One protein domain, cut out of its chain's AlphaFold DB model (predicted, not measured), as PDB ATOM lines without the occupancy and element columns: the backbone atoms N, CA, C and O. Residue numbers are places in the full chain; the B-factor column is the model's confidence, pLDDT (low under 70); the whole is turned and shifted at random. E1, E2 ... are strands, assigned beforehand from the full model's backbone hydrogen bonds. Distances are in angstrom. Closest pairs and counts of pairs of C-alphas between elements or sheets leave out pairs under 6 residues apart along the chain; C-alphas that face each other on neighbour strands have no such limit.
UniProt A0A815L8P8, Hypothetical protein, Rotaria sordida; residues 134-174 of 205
ATOM      1  N   CYS A 134      19.275   6.110 -51.696       60.22
ATOM      2  CA  CYS A 134      17.869   5.737 -51.709       60.22
ATOM      3  C   CYS A 134      17.044   7.014 -51.903       60.22
ATOM      4  O   CYS A 134      17.095   7.913 -51.065       60.22
ATOM      5  N   GLY A 135      16.357   7.153 -53.046       62.25
ATOM      6  CA  GLY A 135      15.517   8.326 -53.336       62.25
ATOM      7  C   GLY A 135      16.249   9.676 -53.259       62.25
ATOM      8  O   GLY A 135      15.677  10.648 -52.778       62.25
ATOM      9  N   GLY A 136      17.525   9.727 -53.664       66.00
ATOM     10  CA  GLY A 136      18.366  10.934 -53.603       66.00
ATOM     11  C   GLY A 136      19.113  11.151 -52.281       66.00
ATOM     12  O   GLY A 136      19.994  12.006 -52.222       66.00
ATOM     13  N   TYR A 137      18.840  10.352 -51.246       68.12
ATOM     14  CA  TYR A 137      19.505  10.439 -49.945       68.12
ATOM     15  C   TYR A 137      20.597   9.386 -49.796       68.12
ATOM     16  O   TYR A 137      20.420   8.243 -50.209       68.12
ATOM     17  N   THR A 138      21.709   9.748 -49.163       74.19
ATOM     18  CA  THR A 138      22.760   8.799 -48.783       74.19
ATOM     19  C   THR A 138      22.388   8.122 -47.469       74.19
ATOM     20  O   THR A 138      22.293   8.791 -46.442       74.19
ATOM     21  N   LEU A 139      22.189   6.802 -47.493       71.94
ATOM     22  CA  LEU A 139      22.033   6.013 -46.274       71.94
ATOM     23  C   LEU A 139      23.407   5.759 -45.654       71.94
ATOM     24  O   LEU A 139      24.333   5.318 -46.342       71.94
ATOM     25  N   VAL A 140      23.526   6.027 -44.356       78.75
ATOM     26  CA  VAL A 140      24.750   5.778 -43.584       78.75
ATOM     27  C   VAL A 140      24.547   4.511 -42.762       78.75
ATOM     28  O   VAL A 140      23.499   4.334 -42.141       78.75
ATOM     29  N   ALA A 141      25.524   3.606 -42.786       74.06
ATOM     30  CA  ALA A 141      25.491   2.408 -41.955       74.06
ATOM     31  C   ALA A 141      25.435   2.801 -40.475       74.06
ATOM     32  O   ALA A 141      26.064   3.772 -40.060       74.06
ATOM     33  N   CYS A 142      24.717   2.036 -39.663       78.00
ATOM     34  CA  CYS A 142      24.836   2.170 -38.221       78.00
ATOM     35  C   CYS A 142      26.218   1.658 -37.771       78.00
ATOM     36  O   CYS A 142      26.480   0.462 -37.850       78.00
ATOM     37  N   GLU A 143      27.110   2.552 -37.334       70.12
ATOM     38  CA  GLU A 143      28.494   2.200 -36.949       70.12
ATOM     39  C   GLU A 143      28.633   1.754 -35.484       70.12
ATOM     40  O   GLU A 143      29.658   1.195 -35.096       70.12
ATOM     41  N   SER A 144      27.613   1.975 -34.650       64.12
ATOM     42  CA  SER A 144      27.671   1.669 -33.220       64.12
ATOM     43  C   SER A 144      27.014   0.331 -32.874       64.12
ATOM     44  O   SER A 144      25.975  -0.050 -33.411       64.12
ATOM     45  N   SER A 145      27.587  -0.364 -31.888       56.47
ATOM     46  CA  SER A 145      27.074  -1.629 -31.337       56.47
ATOM     47  C   SER A 145      25.664  -1.536 -30.741       56.47
ATOM     48  O   SER A 145      25.044  -2.564 -30.488       56.47
ATOM     49  N   ASN A 146      25.163  -0.320 -30.508       58.22
ATOM     50  CA  ASN A 146      23.844  -0.064 -29.927       58.22
ATOM     51  C   ASN A 146      22.751   0.118 -30.991       58.22
ATOM     52  O   ASN A 146      21.577   0.218 -30.651       58.22
ATOM     53  N   ASN A 147      23.126   0.122 -32.270       62.66
ATOM     54  CA  ASN A 147      22.227   0.310 -33.400       62.66
ATOM     55  C   ASN A 147      22.079  -1.018 -34.166       62.66
ATOM     56  O   ASN A 147      22.393  -1.118 -35.352       62.66
ATOM     57  N   LEU A 148      21.659  -2.068 -33.456       69.12
ATOM     58  CA  LEU A 148      21.449  -3.398 -34.025       69.12
ATOM     59  C   LEU A 148      19.964  -3.642 -34.283       69.12
ATOM     60  O   LEU A 148      19.119  -3.397 -33.426       69.12
ATOM     61  N   CYS A 149      19.663  -4.186 -35.457       77.81
ATOM     62  CA  CYS A 149      18.354  -4.759 -35.730       77.81
ATOM     63  C   CYS A 149      18.296  -6.147 -35.103       77.81
ATOM     64  O   CYS A 149      19.141  -6.991 -35.392       77.81
ATOM     65  N   LEU A 150      17.319  -6.365 -34.225       74.25
ATOM     66  CA  LEU A 150      17.121  -7.656 -33.563       74.25
ATOM     67  C   LEU A 150      16.492  -8.692 -34.500       74.25
ATOM     68  O   LEU A 150      16.628  -9.891 -34.273       74.25
ATOM     69  N   GLU A 151      15.819  -8.239 -35.556       71.62
ATOM     70  CA  GLU A 151      15.167  -9.135 -36.496       71.62
ATOM     71  C   GLU A 151      16.174  -9.778 -37.459       71.62
ATOM     72  O   GLU A 151      17.019  -9.083 -38.041       71.62
ATOM     73  N   PRO A 152      16.082 -11.105 -37.674       67.12
ATOM     74  CA  PRO A 152      16.892 -11.776 -38.676       67.12
ATOM     75  C   PRO A 152      16.615 -11.162 -40.051       67.12
ATOM     76  O   PRO A 152      15.495 -10.753 -40.364       67.12
ATOM     77  N   ASN A 153      17.656 -11.078 -40.877       69.44
ATOM     78  CA  ASN A 153      17.597 -10.474 -42.210       69.44
ATOM     79  C   ASN A 153      17.172  -8.995 -42.231       69.44
ATOM     80  O   ASN A 153      16.626  -8.551 -43.238       69.44
ATOM     81  N   HIS A 154      17.449  -8.221 -41.177       75.00
ATOM     82  CA  HIS A 154      17.309  -6.763 -41.189       75.00
ATOM     83  C   HIS A 154      18.665  -6.048 -41.102       75.00
ATOM     84  O   HIS A 154      19.608  -6.533 -40.477       75.00
ATOM     85  N   ARG A 155      18.777  -4.877 -41.738       76.75
ATOM     86  CA  ARG A 155      19.959  -4.000 -41.693       76.75
ATOM     87  C   ARG A 155      19.611  -2.658 -41.074       76.75
ATOM     88  O   ARG A 155      18.623  -2.044 -41.467       76.75
ATOM     89  N   CYS A 156      20.465  -2.191 -40.168       80.75
ATOM     90  CA  CYS A 156      20.347  -0.864 -39.581       80.75
ATOM     91  C   CYS A 156      21.009   0.183 -40.479       80.75
ATOM     92  O   CYS A 156      22.173   0.029 -40.864       80.75
ATOM     93  N   VAL A 157      20.286   1.263 -40.770       82.69
ATOM     94  CA  VAL A 157      20.820   2.454 -41.442       82.69
ATOM     95  C   VAL A 157      20.293   3.727 -40.782       82.69
ATOM     96  O   VAL A 157      19.165   3.771 -40.295       82.69
ATOM     97  N   HIS A 158      21.090   4.790 -40.802       79.44
ATOM     98  CA  HIS A 158      20.644   6.133 -40.452       79.44
ATOM     99  C   HIS A 158      19.980   6.779 -41.668       79.44
ATOM    100  O   HIS A 158      20.613   6.964 -42.713       79.44
ATOM    101  N   HIS A 159      18.693   7.105 -41.537       77.44
ATOM    102  CA  HIS A 159      17.911   7.703 -42.616       77.44
ATOM    103  C   HIS A 159      17.782   9.229 -42.416       77.44
ATOM    104  O   HIS A 159      17.304   9.657 -41.360       77.44
ATOM    105  N   PRO A 160      18.113  10.078 -43.412       73.56
ATOM    106  CA  PRO A 160      18.046  11.538 -43.258       73.56
ATOM    107  C   PRO A 160      16.645  12.071 -42.941       73.56
ATOM    108  O   PRO A 160      16.496  12.955 -42.105       73.56
ATOM    109  N   ARG A 161      15.592  11.471 -43.521       76.44
ATOM    110  CA  ARG A 161      14.188  11.806 -43.175       76.44
ATOM    111  C   ARG A 161      13.801  11.475 -41.731       76.44
ATOM    112  O   ARG A 161      12.771  11.928 -41.259       76.44
ATOM    113  N   CYS A 162      14.626  10.702 -41.038       76.69
ATOM    114  CA  CYS A 162      14.413  10.300 -39.657       76.69
ATOM    115  C   CYS A 162      15.354  11.040 -38.702       76.69
ATOM    116  O   CYS A 162      15.687  10.501 -37.651       76.69
ATOM    117  N   HIS A 163      15.826  12.239 -39.066       79.94
ATOM    118  CA  HIS A 163      16.800  13.005 -38.277       79.94
ATOM    119  C   HIS A 163      18.066  12.189 -37.956       79.94
ATOM    120  O   HIS A 163      18.587  12.253 -36.845       79.94
ATOM    121  N   ASN A 164      18.525  11.362 -38.905       74.88
ATOM    122  CA  ASN A 164      19.620  10.408 -38.703       74.88
ATOM    123  C   ASN A 164      19.405   9.463 -37.508       74.88
ATOM    124  O   ASN A 164      20.367   9.032 -36.879       74.88
ATOM    125  N   ARG A 165      18.165   9.091 -37.181       76.25
ATOM    126  CA  ARG A 165      17.899   7.977 -36.261       76.25
ATOM    127  C   ARG A 165      18.103   6.626 -36.966       76.25
ATOM    128  O   ARG A 165      17.908   6.555 -38.184       76.25
ATOM    129  N   PRO A 166      18.529   5.581 -36.232       78.25
ATOM    130  CA  PRO A 166      18.694   4.239 -36.782       78.25
ATOM    131  C   PRO A 166      17.334   3.634 -37.157       78.25
ATOM    132  O   PRO A 166      16.393   3.672 -36.365       78.25
ATOM    133  N   VAL A 167      17.240   3.065 -38.357       81.88
ATOM    134  CA  VAL A 167      16.050   2.392 -38.892       81.88
ATOM    135  C   VAL A 167      16.453   1.026 -39.439       81.88
ATOM    136  O   VAL A 167      17.497   0.891 -40.079       81.88
ATOM    137  N   CYS A 168      15.621   0.016 -39.197       80.88
ATOM    138  CA  CYS A 168      15.841  -1.354 -39.645       80.88
ATOM    139  C   CYS A 168      15.082  -1.649 -40.939       80.88
ATOM    140  O   CYS A 168      13.868  -1.486 -40.992       80.88
ATOM    141  N   TYR A 169      15.792  -2.114 -41.967       75.25
ATOM    142  CA  TYR A 169      15.211  -2.501 -43.255       75.25
ATOM    143  C   TYR A 169      15.365  -4.000 -43.509       75.25
ATOM    144  O   TYR A 169      16.463  -4.516 -43.281       75.25
ATOM    145  N   PRO A 170      14.348  -4.687 -44.057       74.31
ATOM    146  CA  PRO A 170      14.498  -6.063 -44.505       74.31
ATOM    147  C   PRO A 170      15.513  -6.139 -45.657       74.31
ATOM    148  O   PRO A 170      15.464  -5.366 -46.616       74.31
ATOM    149  N   VAL A 171      16.436  -7.097 -45.595       68.12
ATOM    150  CA  VAL A 171      17.451  -7.360 -46.629       68.12
ATOM    151  C   VAL A 171      16.845  -7.630 -48.020       68.12
ATOM    152  O   VAL A 171      17.417  -7.125 -48.987       68.12
ATOM    153  N   PRO A 172      15.695  -8.326 -48.176       59.44
ATOM    154  CA  PRO A 172      15.077  -8.530 -49.492       59.44
ATOM    155  C   PRO A 172      14.607  -7.232 -50.170       59.44
ATOM    156  O   PRO A 172      14.410  -7.208 -51.381       59.44
ATOM    157  N   SER A 173      14.431  -6.149 -49.407       54.03
ATOM    158  CA  SER A 173      13.902  -4.867 -49.889       54.03
ATOM    159  C   SER A 173      14.969  -3.941 -50.474       54.03
ATOM    160  O   SER A 173      14.628  -2.893 -51.013       54.03
ATOM    161  N   PHE A 174      16.255  -4.300 -50.399       53.91
ATOM    162  CA  PHE A 174      17.358  -3.520 -50.976       53.91
ATOM    163  C   PHE A 174      17.460  -3.708 -52.502       53.91
ATOM    164  O   PHE A 174      18.537  -3.925 -53.057       53.91
TER     165      PHE A 174
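What this domain is: This is residues 134 to 174 of the 205 residues of the protein "Hypothetical protein" of Rotaria sordida (UniProt A0A815L8P8). A small, strongly twisted sheet of three strands, E2 in the middle between E1 and E3, has one long loop, residues 142 to 153, that swings out from the end of E1 and folds back to the start of E2. E2 and E3 pair along most of their length, while E1 pairs with E2 through its later residues. The printed part has 41 residues with three named strands, E1, E2, E3 along the chain and in that order across the sheet, antiparallel throughout, and no named helix. The class is all strand, though 17 of the 41 residues are in named elements, under half. The whole is compact, with a radius of gyration of the C-alphas of 9.9 A and spans of 27 by 23 by 13 A.

How they stand to each other: The inner strand E2, residues 154 to 159, and the edge strand E3, residues 165 to 170, form a hairpin, antiparallel at 144 degrees between their directions. N 155 and O 169 are 2.8 A apart and N 167 and O 157 are 2.8 A apart, within hydrogen-bond range. The C-alphas of 154 and 170, which face each other, are 4.4 A apart. The other edge strand, E1, residues 137 to 141, forms a hairpin with E2, antiparallel at 127 degrees. N 158 and O 140 are within hydrogen-bond range at 2.8 A; C-alphas 141 and 157 face each other at 4.7 A. E1 and E3 are apart. The three form a meander, each strand the antiparallel neighbour of the one before.

Where its parts are: E2 is 14.5 A from first to last C-alpha, E3 16.6 A and E1 12.8 A. E1 begins at C-alpha 137 (19.505, 10.439, -49.945), and E3 ends at C-alpha 170 (14.498, -6.063, -44.505).

The domain as a whole: The two C-alphas farthest apart, of Gly 136 and Leu 150, are 27.4 A apart. The printed part has no cut; the link E1 to E2 is long, E2 to E3 tight. Mean pLDDT of the printed part is 71.5, with residues 134 to 137, 144 to 148, 152 to 153 and 171 to 174 under 70.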